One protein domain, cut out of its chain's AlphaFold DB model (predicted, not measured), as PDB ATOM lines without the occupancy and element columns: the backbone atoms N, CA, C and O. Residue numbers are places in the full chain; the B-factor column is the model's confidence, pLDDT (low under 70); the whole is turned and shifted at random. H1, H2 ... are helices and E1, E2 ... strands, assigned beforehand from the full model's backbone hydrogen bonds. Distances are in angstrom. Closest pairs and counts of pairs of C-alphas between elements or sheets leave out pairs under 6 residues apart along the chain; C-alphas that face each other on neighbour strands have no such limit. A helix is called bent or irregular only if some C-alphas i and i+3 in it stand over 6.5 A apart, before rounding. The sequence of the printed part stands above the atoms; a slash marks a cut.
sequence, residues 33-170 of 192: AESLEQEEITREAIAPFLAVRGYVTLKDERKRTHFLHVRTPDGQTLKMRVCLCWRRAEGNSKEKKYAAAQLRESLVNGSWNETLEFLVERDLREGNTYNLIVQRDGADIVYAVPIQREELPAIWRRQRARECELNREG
ATOM      1  N   ALA A  33      28.791  18.790 -22.676       79.81
ATOM      2  CA  ALA A  33      28.004  19.796 -21.950       79.81
ATOM      3  C   ALA A  33      26.590  19.963 -22.538       79.81
ATOM      4  O   ALA A  33      25.614  19.924 -21.801       79.81
ATOM      5  N   GLU A  34      26.485  20.000 -23.867       76.38
ATOM      6  CA  GLU A  34      25.212  20.042 -24.595       76.38
ATOM      7  C   GLU A  34      24.292  18.860 -24.238       76.38
ATOM      8  O   GLU A  34      23.100  19.032 -24.014       76.38
ATOM      9  N   SER A  35      24.838  17.645 -24.110       76.62
ATOM     10  CA  SER A  35      24.040  16.469 -23.735       76.62
ATOM     11  C   SER A  35      23.483  16.577 -22.317       76.62
ATOM     12  O   SER A  35      22.387  16.079 -22.075       76.62
ATOM     13  N   LEU A  36      24.232  17.178 -21.389       81.19
ATOM     14  CA  LEU A  36      23.780  17.393 -20.013       81.19
ATOM     15  C   LEU A  36      22.716  18.490 -19.953       81.19
ATOM     16  O   LEU A  36      21.713  18.325 -19.270       81.19
ATOM     17  N   GLU A  37      22.900  19.564 -20.716       83.62
ATOM     18  CA  GLU A  37      21.923  20.644 -20.839       83.62
ATOM     19  C   GLU A  37      20.598  20.140 -21.430       83.62
ATOM     20  O   GLU A  37      19.537  20.359 -20.849       83.62
ATOM     21  N   GLN A  38      20.642  19.373 -22.524       81.75
ATOM     22  CA  GLN A  38      19.443  18.752 -23.099       81.75
ATOM     23  C   GLN A  38      18.773  17.770 -22.129       81.75
ATOM     24  O   GLN A  38      17.544  17.652 -22.126       81.75
ATOM     25  N   GLU A  39      19.555  17.076 -21.294       85.69
ATOM     26  CA  GLU A  39      19.016  16.243 -20.220       85.69
ATOM     27  C   GLU A  39      18.202  17.073 -19.230       85.69
ATOM     28  O   GLU A  39      17.057  16.726 -18.940       85.69
ATOM     29  N   GLU A  40      18.786  18.162 -18.731       87.50
ATOM     30  CA  GLU A  40      18.178  19.008 -17.708       87.50
ATOM     31  C   GLU A  40      16.910  19.676 -18.232       87.50
ATOM     32  O   GLU A  40      15.857  19.570 -17.607       87.50
ATOM     33  N   ILE A  41      16.962  20.246 -19.440       88.06
ATOM     34  CA  ILE A  41      15.782  20.836 -20.079       88.06
ATOM     35  C   ILE A  41      14.677  19.783 -20.237       88.06
ATOM     36  O   ILE A  41      13.504  20.057 -19.978       88.06
ATOM     37  N   THR A  42      15.030  18.556 -20.639       89.38
ATOM     38  CA  THR A  42      14.041  17.477 -20.754       89.38
ATOM     39  C   THR A  42      13.433  17.138 -19.397       89.38
ATOM     40  O   THR A  42      12.225  16.941 -19.320       89.38
ATOM     41  N   ARG A  43      14.238  17.078 -18.330       91.06
ATOM     42  CA  ARG A  43      13.763  16.774 -16.973       91.06
ATOM     43  C   ARG A  43      12.813  17.843 -16.451       91.06
ATOM     44  O   ARG A  43      11.763  17.480 -15.927       91.06
ATOM     45  N   GLU A  44      13.133  19.117 -16.661       92.06
ATOM     46  CA  GLU A  44      12.265  20.228 -16.258       92.06
ATOM     47  C   GLU A  44      10.918  20.231 -16.990       92.06
ATOM     48  O   GLU A  44       9.892  20.590 -16.415       92.06
ATOM     49  N   ALA A  45      10.878  19.753 -18.236       92.50
ATOM     50  CA  ALA A  45       9.641  19.688 -19.010       92.50
ATOM     51  C   ALA A  45       8.658  18.596 -18.539       92.50
ATOM     52  O   ALA A  45       7.475  18.650 -18.885       92.50
ATOM     53  N   ILE A  46       9.099  17.607 -17.749       94.69
ATOM     54  CA  ILE A  46       8.274  16.437 -17.389       94.69
ATOM     55  C   ILE A  46       7.096  16.822 -16.496       94.69
ATOM     56  O   ILE A  46       5.963  16.437 -16.789       94.69
ATOM     57  N   ALA A  47       7.333  17.560 -15.410       94.38
ATOM     58  CA  ALA A  47       6.264  17.896 -14.471       94.38
ATOM     59  C   ALA A  47       5.159  18.758 -15.126       94.38
ATOM     60  O   ALA A  47       3.989  18.382 -15.002       94.38
ATOM     61  N   PRO A  48       5.473  19.821 -15.899       94.69
ATOM     62  CA  PRO A  48       4.472  20.552 -16.680       94.69
ATOM     63  C   PRO A  48       3.725  19.667 -17.686       94.69
ATOM     64  O   PRO A  48       2.499  19.730 -17.785       94.69
ATOM     65  N   PHE A  49       4.440  18.798 -18.405       94.94
ATOM     66  CA  PHE A  49       3.838  17.887 -19.380       94.94
ATOM     67  C   PHE A  49       2.815  16.932 -18.748       94.94
ATOM     68  O   PHE A  49       1.769  16.649 -19.344       94.94
ATOM     69  N   LEU A  50       3.117  16.430 -17.550       95.69
ATOM     70  CA  LEU A  50       2.231  15.560 -16.782       95.69
ATOM     71  C   LEU A  50       1.044  16.336 -16.194       95.69
ATOM     72  O   LEU A  50      -0.079  15.834 -16.234       95.69
ATOM     73  N   ALA A  51       1.260  17.570 -15.732       96.50
ATOM     74  CA  ALA A  51       0.205  18.427 -15.190       96.50
ATOM     75  C   ALA A  51      -0.915  18.695 -16.206       96.50
ATOM     76  O   ALA A  51      -2.091  18.533 -15.887       96.50
ATOM     77  N   VAL A  52      -0.563  18.995 -17.463       96.19
ATOM     78  CA  VAL A  52      -1.543  19.178 -18.556       96.19
ATOM     79  C   VAL A  52      -2.362  17.904 -18.827       96.19
ATOM     80  O   VAL A  52      -3.459  17.972 -19.372       96.19
ATOM     81  N   ARG A  53      -1.866  16.733 -18.414       95.06
ATOM     82  CA  ARG A  53      -2.546  15.430 -18.536       95.06
ATOM     83  C   ARG A  53      -3.297  15.018 -17.267       95.06
ATOM     84  O   ARG A  53      -3.722  13.872 -17.166       95.06
ATOM     85  N   GLY A  54      -3.450  15.930 -16.307       96.56
ATOM     86  CA  GLY A  54      -4.194  15.709 -15.066       96.56
ATOM     87  C   GLY A  54      -3.415  14.976 -13.973       96.56
ATOM     88  O   GLY A  54      -3.998  14.605 -12.957       96.56
ATOM     89  N   TYR A  55      -2.112  14.754 -14.157       97.06
ATOM     90  CA  TYR A  55      -1.269  14.225 -13.091       97.06
ATOM     91  C   TYR A  55      -0.869  15.339 -12.128       97.06
ATOM     92  O   TYR A  55      -0.562  16.457 -12.537       97.06
ATOM     93  N   VAL A  56      -0.777  15.014 -10.844       97.62
ATOM     94  CA  VAL A  56      -0.263  15.926  -9.817       97.62
ATOM     95  C   VAL A  56       1.084  15.413  -9.337       97.62
ATOM     96  O   VAL A  56       1.169  14.309  -8.800       97.62
ATOM     97  N   THR A  57       2.142  16.205  -9.502       97.00
ATOM     98  CA  THR A  57       3.467  15.854  -8.976       97.00
ATOM     99  C   THR A  57       3.476  16.020  -7.459       97.00
ATOM    100  O   THR A  57       3.267  17.115  -6.948       97.00
ATOM    101  N   LEU A  58       3.710  14.923  -6.742       96.81
ATOM    102  CA  LEU A  58       3.797  14.885  -5.281       96.81
ATOM    103  C   LEU A  58       5.243  15.043  -4.800       96.81
ATOM    104  O   LEU A  58       5.486  15.648  -3.759       96.81
ATOM    105  N   LYS A  59       6.200  14.465  -5.537       95.94
ATOM    106  CA  LYS A  59       7.632  14.514  -5.212       95.94
ATOM    107  C   LYS A  59       8.481  14.313  -6.462       95.94
ATOM    108  O   LYS A  59       8.172  13.436  -7.263       95.94
ATOM    109  N   ASP A  60       9.568  15.065  -6.577       95.12
ATOM    110  CA  ASP A  60      10.574  14.944  -7.637       95.12
ATOM    111  C   ASP A  60      11.960  14.746  -6.993       95.12
ATOM    112  O   ASP A  60      12.432  15.582  -6.219       95.12
ATOM    113  N   GLU A  61      12.585  13.591  -7.234       93.50
ATOM    114  CA  GLU A  61      13.869  13.191  -6.657       93.50
ATOM    115  C   GLU A  61      14.931  13.030  -7.754       93.50
ATOM    116  O   GLU A  61      14.994  12.000  -8.425       93.50
ATOM    117  N   ARG A  62      15.827  14.016  -7.901       89.38
ATOM    118  CA  ARG A  62      16.834  14.073  -8.983       89.38
ATOM    119  C   ARG A  62      18.274  13.844  -8.516       89.38
ATOM    120  O   ARG A  62      19.163  14.639  -8.799       89.38
ATOM    121  N   LYS A  63      18.530  12.766  -7.771       80.62
ATOM    122  CA  LYS A  63      19.906  12.398  -7.368       80.62
ATOM    123  C   LYS A  63      20.594  11.598  -8.485       80.62
ATOM    124  O   LYS A  63      20.751  12.074  -9.600       80.62
ATOM    125  N   ARG A  64      20.993  10.350  -8.211       76.94
ATOM    126  CA  ARG A  64      21.603   9.450  -9.211       76.94
ATOM    127  C   ARG A  64      20.594   8.878 -10.205       76.94
ATOM    128  O   ARG A  64      20.926   8.651 -11.361       76.94
ATOM    129  N   THR A  65      19.382   8.624  -9.733       81.88
ATOM    130  CA  THR A  65      18.243   8.186 -10.539       81.88
ATOM    131  C   THR A  65      17.145   9.213 -10.332       81.88
ATOM    132  O   THR A  65      16.961   9.671  -9.207       81.88
ATOM    133  N   HIS A  66      16.456   9.585 -11.407       91.06
ATOM    134  CA  HIS A  66      15.313  10.482 -11.331       91.06
ATOM    135  C   HIS A  66      14.057   9.667 -11.021       91.06
ATOM    136  O   HIS A  66      13.652   8.830 -11.834       91.06
ATOM    137  N   PHE A  67      13.471   9.898  -9.848       93.25
ATOM    138  CA  PHE A  67      12.169   9.357  -9.473       93.25
ATOM    139  C   PHE A  67      11.139  10.469  -9.353       93.25
ATOM    140  O   PHE A  67      11.396  11.503  -8.744       93.25
ATOM    141  N   LEU A  68       9.954  10.210  -9.887       95.44
ATOM    142  CA  LEU A  68       8.809  11.093  -9.807       95.44
ATOM    143  C   LEU A  68       7.668  10.364  -9.108       95.44
ATOM    144  O   LEU A  68       7.247   9.286  -9.527       95.44
ATOM    145  N   HIS A  69       7.169  10.953  -8.032       96.69
ATOM    146  CA  HIS A  69       5.962  10.509  -7.360       96.69
ATOM    147  C   HIS A  69       4.816  11.369  -7.858       96.69
ATOM    148  O   HIS A  69       4.864  12.596  -7.741       96.69
ATOM    149  N   VAL A  70       3.783  10.735  -8.392       97.00
ATOM    150  CA  VAL A  70       2.632  11.433  -8.959       97.00
ATOM    151  C   VAL A  70       1.339  10.836  -8.447       97.00
ATOM    152  O   VAL A  70       1.266   9.641  -8.168       97.00
ATOM    153  N   ARG A  71       0.306  11.669  -8.379       97.69
ATOM    154  CA  ARG A  71      -1.078  11.217  -8.371       97.69
ATOM    155  C   ARG A  71      -1.605  11.251  -9.799       97.69
ATOM    156  O   ARG A  71      -1.422  12.253 -10.488       97.69
ATOM    157  N   THR A  72      -2.208  10.166 -10.249       96.06
ATOM    158  CA  THR A  72      -2.854  10.056 -11.560       96.06
ATOM    159  C   THR A  72      -4.214  10.768 -11.564       96.06
ATOM    160  O   THR A  72      -4.762  11.043 -10.490       96.06
ATOM    161  N   PRO A  73      -4.800  11.037 -12.746       95.75
ATOM    162  CA  PRO A  73      -6.137  11.631 -12.853       95.75
ATOM    163  C   PRO A  73      -7.246  10.825 -12.158       95.75
ATOM    164  O   PRO A  73      -8.215  11.402 -11.676       95.75
ATOM    165  N   ASP A  74      -7.102   9.501 -12.075       95.69
ATOM    166  CA  ASP A  74      -8.019   8.590 -11.377       95.69
ATOM    167  C   ASP A  74      -7.694   8.422  -9.878       95.69
ATOM    168  O   ASP A  74      -8.328   7.633  -9.183       95.69
ATOM    169  N   GLY A  75      -6.724   9.179  -9.352       95.12
ATOM    170  CA  GLY A  75      -6.421   9.257  -7.922       95.12
ATOM    171  C   GLY A  75      -5.391   8.249  -7.404       95.12
ATOM    172  O   GLY A  75      -4.998   8.336  -6.237       95.12
ATOM    173  N   GLN A  76      -4.893   7.338  -8.243       95.44
ATOM    174  CA  GLN A  76      -3.823   6.407  -7.873       95.44
ATOM    175  C   GLN A  76      -2.501   7.145  -7.642       95.44
ATOM    176  O   GLN A  76      -2.227   8.183  -8.240       95.44
ATOM    177  N   THR A  77      -1.649   6.609  -6.771       95.44
ATOM    178  CA  THR A  77      -0.300   7.148  -6.563       95.44
ATOM    179  C   THR A  77       0.722   6.236  -7.215       95.44
ATOM    180  O   THR A  77       0.779   5.049  -6.906       95.44
ATOM    181  N   LEU A  78       1.548   6.803  -8.091       95.12
ATOM    182  CA  LEU A  78       2.617   6.092  -8.780       95.12
ATOM    183  C   LEU A  78       3.966   6.641  -8.332       95.12
ATOM    184  O   LEU A  78       4.158   7.856  -8.270       95.12
ATOM    185  N   LYS A  79       4.926   5.746  -8.100       96.00
ATOM    186  CA  LYS A  79       6.350   6.087  -8.122       96.00
ATOM    187  C   LYS A  79       6.908   5.640  -9.466       96.00
ATOM    188  O   LYS A  79       6.777   4.464  -9.822       96.00
ATOM    189  N   MET A  80       7.462   6.583 -10.217       95.31
ATOM    190  CA  MET A  80       7.946   6.370 -11.574       95.31
ATOM    191  C   MET A  80       9.422   6.721 -11.669       95.31
ATOM    192  O   MET A  80       9.836   7.823 -11.317       95.31
ATOM    193  N   ARG A  81      10.223   5.817 -12.214       93.81
ATOM    194  CA  ARG A  81      11.586   6.114 -12.626       93.81
ATOM    195  C   ARG A  81      11.567   6.775 -13.996       93.81
ATOM    196  O   ARG A  81      11.043   6.195 -14.941       93.81
ATOM    197  N   VAL A  82      12.195   7.935 -14.132       92.75
ATOM    198  CA  VAL A  82      12.326   8.612 -15.426       92.75
ATOM    199  C   VAL A  82      13.466   7.992 -16.232       92.75
ATOM    200  O   VAL A  82      14.616   7.940 -15.788       92.75
ATOM    201  N   CYS A  83      13.142   7.557 -17.445       91.94
ATOM    202  CA  CYS A  83      14.063   6.990 -18.421       91.94
ATOM    203  C   CYS A  83      14.009   7.834 -19.698       91.94
ATOM    204  O   CYS A  83      13.007   7.836 -20.413       91.94
ATOM    205  N   LEU A  84      15.087   8.562 -19.985       89.19
ATOM    206  CA  LEU A  84      15.144   9.467 -21.130       89.19
ATOM    207  C   LEU A  84      15.531   8.716 -22.407       89.19
ATOM    208  O   LEU A  84      16.472   7.915 -22.419       89.19
ATOM    209  N   CYS A  85      14.795   8.992 -23.478       85.06
ATOM    210  CA  CYS A  85      15.076   8.533 -24.826       85.06
ATOM    211  C   CYS A  85      15.939   9.550 -25.558       85.06
ATOM    212  O   CYS A  85      15.506  10.672 -25.824       85.06
ATOM    213  N   TRP A  86      17.132   9.122 -25.952       72.12
ATOM    214  CA  TRP A  86      18.034   9.944 -26.745       72.12
ATOM    215  C   TRP A  86      17.776   9.735 -28.233       72.12
ATOM    216  O   TRP A  86      17.635   8.598 -28.695       72.12
ATOM    217  N   ARG A  87      17.776  10.834 -28.989       67.31
ATOM    218  CA  ARG A  87      17.997  10.812 -30.438       67.31
ATOM    219  C   ARG A  87      19.484  11.029 -30.701       67.31
ATOM    220  O   ARG A  87      20.174  11.667 -29.907       67.31
ATOM    221  N   ARG A  88      20.001  10.471 -31.794       58.78
ATOM    222  CA  ARG A  88      21.362  10.810 -32.236       58.78
ATOM    223  C   ARG A  88      21.357  12.267 -32.722       58.78
ATOM    224  O   ARG A  88      20.392  12.663 -33.362       58.78
ATOM    225  N   ALA A  89      22.389  13.029 -32.361       53.22
ATOM    226  CA  ALA A  89      22.520  14.448 -32.699       53.22
ATOM    227  C   ALA A  89      22.771  14.694 -34.202       53.22
ATOM    228  O   ALA A  89      23.181  13.776 -34.918       53.22
ATOM    229  N   GLU A  90      22.532  15.950 -34.583       50.94
ATOM    230  CA  GLU A  90      22.332  16.538 -35.917       50.94
ATOM    231  C   GLU A  90      23.397  16.229 -36.999       50.94
ATOM    232  O   GLU A  90      24.598  16.142 -36.729       50.94
ATOM    233  N   GLY A  91      22.940  16.107 -38.255       52.12
ATOM    234  CA  GLY A  91      23.731  15.841 -39.466       52.12
ATOM    235  C   GLY A  91      23.273  14.673 -40.366       52.12
ATOM    236  O   GLY A  91      23.910  14.407 -41.386       52.12
ATOM    237  N   ASN A  92      22.201  13.940 -40.045       54.06
ATOM    238  CA  ASN A  92      21.727  12.779 -40.801       54.06
ATOM    239  C   ASN A  92      20.191  12.714 -40.902       54.06
ATOM    240  O   ASN A  92      19.475  12.622 -39.911       54.06
ATOM    241  N   SER A  93      19.683  12.583 -42.131       56.59
ATOM    242  CA  SER A  93      18.267  12.324 -42.480       56.59
ATOM    243  C   SER A  93      17.553  11.187 -41.710       56.59
ATOM    244  O   SER A  93      16.334  11.034 -41.809       56.59
ATOM    245  N   LYS A  94      18.284  10.352 -40.959       56.84
ATOM    246  CA  LYS A  94      17.761   9.246 -40.140       56.84
ATOM    247  C   LYS A  94      17.622   9.564 -38.644       56.84
ATOM    248  O   LYS A  94      17.262   8.671 -37.885       56.84
ATOM    249  N   GLU A  95      17.870  10.789 -38.200       58.81
ATOM    250  CA  GLU A  95      17.833  11.165 -36.773       58.81
ATOM    251  C   GLU A  95      16.487  10.962 -36.098       58.81
ATOM    252  O   GLU A  95      16.419  10.502 -34.961       58.81
ATOM    253  N   LYS A  96      15.400  11.226 -36.824       61.53
ATOM    254  CA  LYS A  96      14.044  10.995 -36.320       61.53
ATOM    255  C   LYS A  96      13.649   9.514 -36.317       61.53
ATOM    256  O   LYS A  96      12.612   9.172 -35.763       61.53
ATOM    257  N   LYS A  97      14.444   8.631 -36.940       61.41
ATOM    258  CA  LYS A  97      14.089   7.212 -37.126       61.41
ATOM    259  C   LYS A  97      14.433   6.335 -35.928       61.41
ATOM    260  O   LYS A  97      13.847   5.268 -35.795       61.41
ATOM    261  N   TYR A  98      15.379   6.751 -35.087       60.72
ATOM    262  CA  TYR A  98      15.885   5.911 -34.005       60.72
ATOM    263  C   TYR A  98      15.947   6.694 -32.699       60.72
ATOM    264  O   TYR A  98      16.663   7.689 -32.590       60.72
ATOM    265  N   ALA A  99      15.225   6.198 -31.699       68.19
ATOM    266  CA  ALA A  99      15.314   6.648 -30.320       68.19
ATOM    267  C   ALA A  99      15.609   5.442 -29.430       68.19
ATOM    268  O   ALA A  99      15.106   4.347 -29.679       68.19
ATOM    269  N   ALA A 100      16.431   5.640 -28.405       73.31
ATOM    270  CA  ALA A 100      16.747   4.594 -27.441       73.31
ATOM    271  C   ALA A 100      16.611   5.137 -26.021       73.31
ATOM    272  O   ALA A 100      17.230   6.147 -25.679       73.31
ATOM    273  N   ALA A 101      15.825   4.444 -25.200       80.31
ATOM    274  CA  ALA A 101      15.728   4.723 -23.776       80.31
ATOM    275  C   ALA A 101      17.013   4.270 -23.075       80.31
ATOM    276  O   ALA A 101      17.404   3.102 -23.161       80.31
ATOM    277  N   GLN A 102      17.670   5.170 -22.347       76.56
ATOM    278  CA  GLN A 102      18.812   4.781 -21.529       76.56
ATOM    279  C   GLN A 102      18.328   4.111 -20.238       76.56
ATOM    280  O   GLN A 102      17.888   4.774 -19.300       76.56
ATOM    281  N   LEU A 103      18.456   2.784 -20.163       80.56
ATOM    282  CA  LEU A 103      18.087   2.022 -18.964       80.56
ATOM    283  C   LEU A 103      19.206   1.977 -17.915       80.56
ATOM    284  O   LEU A 103      18.918   1.990 -16.719       80.56
ATOM    285  N   ARG A 104      20.476   1.940 -18.337       79.25
ATOM    286  CA  ARG A 104      21.669   1.970 -17.473       79.25
ATOM    287  C   ARG A 104      22.878   2.450 -18.280       79.25
ATOM    288  O   ARG A 104      22.863   2.399 -19.504       79.25
ATOM    289  N   GLU A 105      23.907   2.937 -17.592       72.44
ATOM    290  CA  GLU A 105      25.187   3.329 -18.204       72.44
ATOM    291  C   GLU A 105      26.038   2.122 -18.637       72.44
ATOM    292  O   GLU A 105      26.721   2.172 -19.655       72.44
ATOM    293  N   SER A 106      25.982   1.025 -17.882       78.56
ATOM    294  CA  SER A 106      26.772  -0.184 -18.116       78.56
ATOM    295  C   SER A 106      25.923  -1.444 -17.980       78.56
ATOM    296  O   SER A 106      24.844  -1.421 -17.384       78.56
ATOM    297  N   LEU A 107      26.415  -2.562 -18.513       86.19
ATOM    298  CA  LEU A 107      25.816  -3.880 -18.300       86.19
ATOM    299  C   LEU A 107      26.273  -4.469 -16.962       86.19
ATOM    300  O   LEU A 107      27.374  -4.181 -16.488       86.19
ATOM    301  N   VAL A 108      25.420  -5.275 -16.338       85.81
ATOM    302  CA  VAL A 108      25.784  -6.150 -15.218       85.81
ATOM    303  C   VAL A 108      26.443  -7.389 -15.814       85.81
ATOM    304  O   VAL A 108      25.852  -8.024 -16.679       85.81
ATOM    305  N   ASN A 109      27.701  -7.650 -15.447       89.56
ATOM    306  CA  ASN A 109      28.512  -8.773 -15.945       89.56
ATOM    307  C   ASN A 109      28.541  -8.936 -17.483       89.56
ATOM    308  O   ASN A 109      28.761 -10.024 -17.999       89.56
ATOM    309  N   GLY A 110      28.312  -7.856 -18.239       85.44
ATOM    310  CA  GLY A 110      28.204  -7.916 -19.703       85.44
ATOM    311  C   GLY A 110      26.897  -8.522 -20.238       85.44
ATOM    312  O   GLY A 110      26.758  -8.649 -21.449       85.44
ATOM    313  N   SER A 111      25.927  -8.841 -19.376       85.81
ATOM    314  CA  SER A 111      24.672  -9.515 -19.715       85.81
ATOM    315  C   SER A 111      23.473  -8.569 -19.641       85.81
ATOM    316  O   SER A 111      23.208  -7.924 -18.622       85.81
ATOM    317  N   TRP A 112      22.693  -8.500 -20.723       86.56
ATOM    318  CA  TRP A 112      21.426  -7.762 -20.725       86.56
ATOM    319  C   TRP A 112      20.360  -8.418 -19.848       86.56
ATOM    320  O   TRP A 112      19.576  -7.699 -19.236       86.56
ATOM    321  N   ASN A 113      20.338  -9.750 -19.758       88.00
ATOM    322  CA  ASN A 113      19.358 -10.455 -18.931       88.00
ATOM    323  C   ASN A 113      19.567 -10.123 -17.451       88.00
ATOM    324  O   ASN A 113      18.643  -9.637 -16.805       88.00
ATOM    325  N   GLU A 114      20.808 -10.238 -16.973       88.94
ATOM    326  CA  GLU A 114      21.164  -9.876 -15.595       88.94
ATOM    327  C   GLU A 114      20.961  -8.380 -15.335       88.94
ATOM    328  O   GLU A 114      20.549  -7.973 -14.253       88.94
ATOM    329  N   THR A 115      21.207  -7.535 -16.342       89.38
ATOM    330  CA  THR A 115      20.935  -6.097 -16.226       89.38
ATOM    331  C   THR A 115      19.444  -5.830 -16.028       89.38
ATOM    332  O   THR A 115      19.088  -5.012 -15.186       89.38
ATOM    333  N   LEU A 116      18.567  -6.491 -16.786       89.81
ATOM    334  CA  LEU A 116      17.119  -6.307 -16.672       89.81
ATOM    335  C   LEU A 116      16.581  -6.829 -15.336       89.81
ATOM    336  O   LEU A 116      15.780  -6.141 -14.710       89.81
ATOM    337  N   GLU A 117      17.059  -7.984 -14.874       90.69
ATOM    338  CA  GLU A 117      16.725  -8.535 -13.553       90.69
ATOM    339  C   GLU A 117      17.159  -7.582 -12.436       90.69
ATOM    340  O   GLU A 117      16.337  -7.158 -11.624       90.69
ATOM    341  N   PHE A 118      18.410  -7.118 -12.480       90.31
ATOM    342  CA  PHE A 118      18.924  -6.125 -11.541       90.31
ATOM    343  C   PHE A 118      18.085  -4.839 -11.526       90.31
ATOM    344  O   PHE A 118      17.862  -4.253 -10.465       90.31
ATOM    345  N   LEU A 119      17.637  -4.362 -12.693       88.19
ATOM    346  CA  LEU A 119      16.805  -3.162 -12.782       88.19
ATOM    347  C   LEU A 119      15.453  -3.369 -12.099       88.19
ATOM    348  O   LEU A 119      15.043  -2.492 -11.340       88.19
ATOM    349  N   VAL A 120      14.802  -4.513 -12.319       90.12
ATOM    350  CA  VAL A 120      13.535  -4.858 -11.657       90.12
ATOM    351  C   VAL A 120      13.729  -4.951 -10.143       90.12
ATOM    352  O   VAL A 120      12.984  -4.326  -9.396       90.12
ATOM    353  N   GLU A 121      14.762  -5.646  -9.671       91.12
ATOM    354  CA  GLU A 121      15.034  -5.791  -8.236       91.12
ATOM    355  C   GLU A 121      15.390  -4.464  -7.557       91.12
ATOM    356  O   GLU A 121      14.956  -4.182  -6.438       91.12
ATOM    357  N   ARG A 122      16.197  -3.622  -8.212       88.56
ATOM    358  CA  ARG A 122      16.500  -2.276  -7.714       88.56
ATOM    359  C   ARG A 122      15.225  -1.448  -7.624       88.56
ATOM    360  O   ARG A 122      14.981  -0.833  -6.593       88.56
ATOM    361  N   ASP A 123      14.431  -1.431  -8.687       88.75
ATOM    362  CA  ASP A 123      13.192  -0.665  -8.730       88.75
ATOM    363  C   ASP A 123      12.209  -1.150  -7.658       88.75
ATOM    364  O   ASP A 123      11.587  -0.329  -6.991       88.75
ATOM    365  N   LEU A 124      12.138  -2.460  -7.408       89.44
ATOM    366  CA  LEU A 124      11.368  -3.027  -6.304       89.44
ATOM    367  C   LEU A 124      11.849  -2.521  -4.939       89.44
ATOM    368  O   LEU A 124      11.030  -2.049  -4.152       89.44
ATOM    369  N   ARG A 125      13.160  -2.558  -4.669       90.44
ATOM    370  CA  ARG A 125      13.737  -2.063  -3.403       90.44
ATOM    371  C   ARG A 125      13.486  -0.576  -3.169       90.44
ATOM    372  O   ARG A 125      13.294  -0.162  -2.033       90.44
ATOM    373  N   GLU A 126      13.462   0.215  -4.234       87.81
ATOM    374  CA  GLU A 126      13.184   1.652  -4.183       87.81
ATOM    375  C   GLU A 126      11.673   1.964  -4.143       87.81
ATOM    376  O   GLU A 126      11.287   3.134  -4.132       87.81
ATOM    377  N   GLY A 127      10.795   0.951  -4.148       88.88
ATOM    378  CA  GLY A 127       9.337   1.124  -4.187       88.88
ATOM    379  C   GLY A 127       8.817   1.687  -5.515       88.88
ATOM    380  O   GLY A 127       7.728   2.255  -5.566       88.88
ATOM    381  N   ASN A 128       9.607   1.592  -6.587       90.38
ATOM    382  CA  ASN A 128       9.258   2.078  -7.914       90.38
ATOM    383  C   ASN A 128       8.249   1.146  -8.588       90.38
ATOM    384  O   ASN A 128       8.500  -0.048  -8.725       90.38
ATOM    385  N   THR A 129       7.143   1.705  -9.060       92.25
ATOM    386  CA  THR A 129       6.053   0.955  -9.704       92.25
ATOM    387  C   THR A 129       6.146   0.975 -11.231       92.25
ATOM    388  O   THR A 129       5.787  -0.003 -11.882       92.25
ATOM    389  N   TYR A 130       6.679   2.058 -11.810       94.94
ATOM    390  CA  TYR A 130       6.710   2.261 -13.261       94.94
ATOM    391  C   TYR A 130       8.054   2.810 -13.743       94.94
ATOM    392  O   TYR A 130       8.777   3.495 -13.024       94.94
ATOM    393  N   ASN A 131       8.381   2.562 -15.004       93.50
ATOM    394  CA  ASN A 131       9.394   3.293 -15.748       93.50
ATOM    395  C   ASN A 131       8.669   4.268 -16.685       93.50
ATOM    396  O   ASN A 131       7.973   3.839 -17.599       93.50
ATOM    397  N   LEU A 132       8.817   5.572 -16.454       94.69
ATOM    398  CA  LEU A 132       8.328   6.609 -17.356       94.69
ATOM    399  C   LEU A 132       9.363   6.817 -18.462       94.69
ATOM    400  O   LEU A 132      10.402   7.446 -18.247       94.69
ATOM    401  N   ILE A 133       9.083   6.276 -19.643       93.56
ATOM    402  CA  ILE A 133       9.911   6.474 -20.831       93.56
ATOM    403  C   ILE A 133       9.521   7.808 -21.464       93.56
ATOM    404  O   ILE A 133       8.363   7.974 -21.835       93.56
ATOM    405  N   VAL A 134      10.463   8.745 -21.589       91.75
ATOM    406  CA  VAL A 134      10.212  10.105 -22.103       91.75
ATOM    407  C   VAL A 134      11.081  10.381 -23.318       91.75
ATOM    408  O   VAL A 134      12.297  10.208 -23.265       91.75
ATOM    409  N   GLN A 135      10.475  10.867 -24.396       88.94
ATOM    410  CA  GLN A 135      11.164  11.323 -25.596       88.94
ATOM    411  C   GLN A 135      10.816  12.779 -25.888       88.94
ATOM    412  O   GLN A 135       9.647  13.129 -26.064       88.94
ATOM    413  N   ARG A 136      11.858  13.603 -26.003       86.06
ATOM    414  CA  ARG A 136      11.770  15.000 -26.432       86.06
ATOM    415  C   ARG A 136      12.115  15.142 -27.916       86.06
ATOM    416  O   ARG A 136      12.916  14.366 -28.446       86.06
ATOM    417  N   ASP A 137      11.506  16.115 -28.579       81.25
ATOM    418  CA  ASP A 137      11.867  16.598 -29.913       81.25
ATOM    419  C   ASP A 137      11.794  18.129 -29.908       81.25
ATOM    420  O   ASP A 137      10.726  18.702 -29.708       81.25
ATOM    421  N   GLY A 138      12.937  18.798 -30.063       79.06
ATOM    422  CA  GLY A 138      13.014  20.246 -29.871       79.06
ATOM    423  C   GLY A 138      12.547  20.649 -28.471       79.06
ATOM    424  O   GLY A 138      13.059  20.134 -27.481       79.06
ATOM    425  N   ALA A 139      11.579  21.561 -28.383       78.06
ATOM    426  CA  ALA A 139      11.036  22.036 -27.111       78.06
ATOM    427  C   ALA A 139      10.048  21.054 -26.455       78.06
ATOM    428  O   ALA A 139       9.854  21.117 -25.240       78.06
ATOM    429  N   ASP A 140       9.479  20.121 -27.221       84.44
ATOM    430  CA  ASP A 140       8.293  19.371 -26.818       84.44
ATOM    431  C   ASP A 140       8.607  17.929 -26.426       84.44
ATOM    432  O   ASP A 140       9.403  17.233 -27.060       84.44
ATOM    433  N   ILE A 141       7.919  17.428 -25.400       90.00
ATOM    434  CA  ILE A 141       7.850  15.988 -25.145       90.00
ATOM    435  C   ILE A 141       6.839  15.395 -26.130       90.00
ATOM    436  O   ILE A 141       5.633  15.598 -26.004       90.00
ATOM    437  N   VAL A 142       7.343  14.647 -27.111       88.19
ATOM    438  CA  VAL A 142       6.536  14.037 -28.179       88.19
ATOM    439  C   VAL A 142       5.997  12.662 -27.801       88.19
ATOM    440  O   VAL A 142       4.927  12.276 -28.260       88.19
ATOM    441  N   TYR A 143       6.706  11.935 -26.934       87.69
ATOM    442  CA  TYR A 143       6.241  10.665 -26.387       87.69
ATOM    443  C   TYR A 143       6.562  10.576 -24.901       87.69
ATOM    444  O   TYR A 143       7.674  10.879 -24.470       87.69
ATOM    445  N   ALA A 144       5.590  10.106 -24.128       92.50
ATOM    446  CA  ALA A 144       5.793   9.696 -22.752       92.50
ATOM    447  C   ALA A 144       4.903   8.489 -22.469       92.50
ATOM    448  O   ALA A 144       3.708   8.531 -22.761       92.50
ATOM    449  N   VAL A 145       5.473   7.423 -21.916       92.31
ATOM    450  CA  VAL A 145       4.714   6.217 -21.573       92.31
ATOM    451  C   VAL A 145       5.165   5.666 -20.221       92.31
ATOM    452  O   VAL A 145       6.358   5.407 -20.039       92.31
ATOM    453  N   PRO A 146       4.246   5.493 -19.252       93.31
ATOM    454  CA  PRO A 146       4.525   4.720 -18.055       93.31
ATOM    455  C   PRO A 146       4.435   3.227 -18.395       93.31
ATOM    456  O   PRO A 146       3.406   2.745 -18.855       93.31
ATOM    457  N   ILE A 147       5.519   2.494 -18.168       92.94
ATOM    458  CA  ILE A 147       5.596   1.037 -18.341       92.94
ATOM    459  C   ILE A 147       5.703   0.411 -16.957       92.94
ATOM    460  O   ILE A 147       6.535   0.861 -16.164       92.94
ATOM    461  N   GLN A 148       4.900  -0.609 -16.645       93.75
ATOM    462  CA  GLN A 148       5.042  -1.298 -15.361       93.75
ATOM    463  C   GLN A 148       6.437  -1.911 -15.246       93.75
ATOM    464  O   GLN A 148       7.009  -2.412 -16.219       93.75
ATOM    465  N   ARG A 149       7.016  -1.850 -14.048       92.88
ATOM    466  CA  ARG A 149       8.376  -2.340 -13.784       92.88
ATOM    467  C   ARG A 149       8.586  -3.771 -14.302       92.88
ATOM    468  O   ARG A 149       9.612  -4.039 -14.924       92.88
ATOM    469  N   GLU A 150       7.619  -4.655 -14.078       91.75
ATOM    470  CA  GLU A 150       7.650  -6.080 -14.445       91.75
ATOM    471  C   GLU A 150       7.604  -6.316 -15.956       91.75
ATOM    472  O   GLU A 150       8.090  -7.335 -16.442       91.75
ATOM    473  N   GLU A 151       7.020  -5.388 -16.713       93.25
ATOM    474  CA  GLU A 151       6.819  -5.532 -18.156       93.25
ATOM    475  C   GLU A 151       8.064  -5.148 -18.957       93.25
ATOM    476  O   GLU A 151       8.261  -5.622 -20.083       93.25
ATOM    477  N   LEU A 152       8.935  -4.315 -18.376       89.56
ATOM    478  CA  LEU A 152      10.117  -3.785 -19.049       89.56
ATOM    479  C   LEU A 152      11.011  -4.889 -19.656       89.56
ATOM    480  O   LEU A 152      11.372  -4.764 -20.833       89.56
ATOM    481  N   PRO A 153      11.339  -5.998 -18.953       90.31
ATOM    482  CA  PRO A 153      12.134  -7.075 -19.540       90.31
ATOM    483  C   PRO A 153      11.449  -7.753 -20.731       90.31
ATOM    484  O   PRO A 153      12.110  -8.082 -21.717       90.31
ATOM    485  N   ALA A 154      10.133  -7.966 -20.669       91.00
ATOM    486  CA  ALA A 154       9.388  -8.620 -21.742       91.00
ATOM    487  C   ALA A 154       9.345  -7.747 -23.005       91.00
ATOM    488  O   ALA A 154       9.595  -8.247 -24.106       91.00
ATOM    489  N   ILE A 155       9.100  -6.444 -22.847       89.94
ATOM    490  CA  ILE A 155       9.118  -5.472 -23.950       89.94
ATOM    491  C   ILE A 155      10.496  -5.444 -24.608       89.94
ATOM    492  O   ILE A 155      10.598  -5.569 -25.830       89.94
ATOM    493  N   TRP A 156      11.560  -5.359 -23.808       89.44
ATOM    494  CA  TRP A 156      12.925  -5.326 -24.326       89.44
ATOM    495  C   TRP A 156      13.277  -6.596 -25.110       89.44
ATOM    496  O   TRP A 156      13.798  -6.518 -26.223       89.44
ATOM    497  N   ARG A 157      12.943  -7.781 -24.578       88.88
ATOM    498  CA  ARG A 157      13.198  -9.062 -25.261       88.88
ATOM    499  C   ARG A 157      12.469  -9.144 -26.603       88.88
ATOM    500  O   ARG A 157      13.066  -9.595 -27.579       88.88
ATOM    501  N   ARG A 158      11.218  -8.673 -26.676       89.31
ATOM    502  CA  ARG A 158      10.450  -8.615 -27.934       89.31
ATOM    503  C   ARG A 158      11.090  -7.667 -28.948       89.31
ATOM    504  O   ARG A 158      11.226  -8.038 -30.110       89.31
ATOM    505  N   GLN A 159      11.531  -6.484 -28.516       86.88
ATOM    506  CA  GLN A 159      12.239  -5.541 -29.390       86.88
ATOM    507  C   GLN A 159      13.543  -6.139 -29.925       86.88
ATOM    508  O   GLN A 159      13.766  -6.118 -31.132       86.88
ATOM    509  N   ARG A 160      14.356  -6.761 -29.060       84.81
ATOM    510  CA  ARG A 160      15.588  -7.444 -29.481       84.81
ATOM    511  C   ARG A 160      15.310  -8.556 -30.489       84.81
ATOM    512  O   ARG A 160      16.021  -8.659 -31.484       84.81
ATOM    513  N   ALA A 161      14.299  -9.392 -30.244       86.44
ATOM    514  CA  ALA A 161      13.930 -10.463 -31.167       86.44
ATOM    515  C   ALA A 161      13.575  -9.898 -32.551       86.44
ATOM    516  O   ALA A 161      14.103 -10.374 -33.556       86.44
ATOM    517  N   ARG A 162      12.785  -8.817 -32.589       85.50
ATOM    518  CA  ARG A 162      12.417  -8.148 -33.837       85.50
ATOM    519  C   ARG A 162      13.614  -7.524 -34.551       85.50
ATOM    520  O   ARG A 162      13.725  -7.640 -35.766       85.50
ATOM    521  N   GLU A 163      14.532  -6.892 -33.827       80.56
ATOM    522  CA  GLU A 163      15.776  -6.377 -34.414       80.56
ATOM    523  C   GLU A 163      16.640  -7.505 -34.992       80.56
ATOM    524  O   GLU A 163      17.191  -7.366 -36.082       80.56
ATOM    525  N   CYS A 164      16.738  -8.645 -34.301       82.12
ATOM    526  CA  CYS A 164      17.426  -9.830 -34.808       82.12
ATOM    527  C   CYS A 164      16.783 -10.368 -36.095       82.12
ATOM    528  O   CYS A 164      17.512 -10.716 -37.019       82.12
ATOM    529  N   GLU A 165      15.451 -10.429 -36.171       83.81
ATOM    530  CA  GLU A 165      14.719 -10.802 -37.392       83.81
ATOM    531  C   GLU A 165      15.013  -9.839 -38.541       83.81
ATOM    532  O   GLU A 165      15.505 -10.269 -39.580       83.81
ATOM    533  N   LEU A 166      14.828  -8.534 -38.330       79.94
ATOM    534  CA  LEU A 166      15.069  -7.516 -39.358       79.94
ATOM    535  C   LEU A 166      16.525  -7.523 -39.853       79.94
ATOM    536  O   LEU A 166      16.786  -7.277 -41.030       79.94
ATOM    537  N   ASN A 167      17.483  -7.809 -38.964       78.00
ATOM    538  CA  ASN A 167      18.887  -7.971 -39.336       78.00
ATOM    539  C   ASN A 167      19.110  -9.218 -40.206       78.00
ATOM    540  O   ASN A 167      19.866  -9.144 -41.171       78.00
ATOM    541  N   ARG A 168      18.456 -10.349 -39.894       80.62
ATOM    542  CA  ARG A 168      18.511 -11.568 -40.726       80.62
ATOM    543  C   ARG A 168      17.872 -11.349 -42.096       80.62
ATOM    544  O   ARG A 168      18.384 -11.855 -43.084       80.62
ATOM    545  N   GLU A 169      16.798 -10.568 -42.152       82.19
ATOM    546  CA  GLU A 169      16.091 -10.191 -43.382       82.19
ATOM    547  C   GLU A 169      16.865  -9.164 -44.232       82.19
ATOM    548  O   GLU A 169      16.434  -8.817 -45.330       82.19
ATOM    549  N   GLY A 170      17.996  -8.636 -43.744       73.62
ATOM    550  CA  GLY A 170      18.764  -7.593 -44.432       73.62
ATOM    551  C   GLY A 170      18.053  -6.233 -44.498       73.62
ATOM    552  O   GLY A 170      18.519  -5.326 -45.186       73.62
TER     553      GLY A 170
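What this domain is: This is residues 33 to 170 of the 192 residues of an uncharacterized protein of Paraburkholderia sp. PGU16 (UniProt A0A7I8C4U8). A strongly twisted sheet of six strands curls round one long helix, H1. Away from H1, H2 grazes the sheet and touches the beginning of H3, whose residues 158 to 168 stick out with the last two printed residues. The printed part has 138 residues with three named helices and six named strands, in the order H1 E1 E2 E3 E4 H2 E5 E6 H3, and its class is mixed, helices and strands. The sheet is branched and mixed: E3 and E5 are parallel, the other neighbour pairs antiparallel. The whole is compact, with a radius of gyration of the C-alphas of 16.0 A and spans of 47 by 36 by 30 A.

How they stand to each other: H1, residues 33 to 51, is on the sheet, which curls round its residues 35 to 51. E1, residues 56 to 62, comes closest to H1 at the C-alphas of Ala 47 and Thr 57, 6.5 A apart. E2, residues 66 to 71, forms a hairpin with E1, with N 58 and O 69 2.8 A apart. E3, residues 77 to 87, forms a hairpin with E2, with N 80 and O 68 2.8 A apart. E4, residues 99 to 101, forms a hairpin with E3, with N 86 and O 100 3.0 A apart. E1 to E4 are a meander, each strand the antiparallel neighbour of the one before. H2, residues 112 to 125, only grazes the sheet, with its residues 120 to 124. E5, residues 130 to 137, is parallel to E3, with N 83 and O 132 2.9 A apart; E2 and E4 lie on one side of E3, E5 on the other side. E6, residues 140 to 148, forms a hairpin with E5, with N 133 and O 145 2.9 A apart. H3, residues 152 to 168, is not on the sheet. Its residues 152 to 153 touch residues 113 to 117 of H2, closest at the C-alphas of Leu 116 and Pro 153, 5.8 A; the helices run opposite ways at a shallow tilt of 18 degrees. H1 is apart from H2 and H3. In H2 and H3 every O i to N i+4 pair is within hydrogen-bond range; in H1, 12 of 15 are.

Where its parts are: H1 begins at C-alpha 33, (28.004, 19.796, -21.950), and is 28.6 A long; it is irregular, but only just: C-alphas 44 and 47 are 6.7 A apart. E1 measures 17.2 A, E2 16.7 A, E3 30.3 A, E4 6.8 A, H2 19.8 A, E5 22.6 A and E6 23.9 A. H3, 24.5 A long, ends at C-alpha 168, (18.511, -11.568, -40.726).

The domain as a whole: The C-alphas farthest apart are those of Leu 58 and Gly 170, 47.6 A. The printed part has no cut, and the link from E3 to E4 is long, with 11 residues. Residues 87 to 99 are under 70 in pLDDT; the mean of the printed part is 85.9.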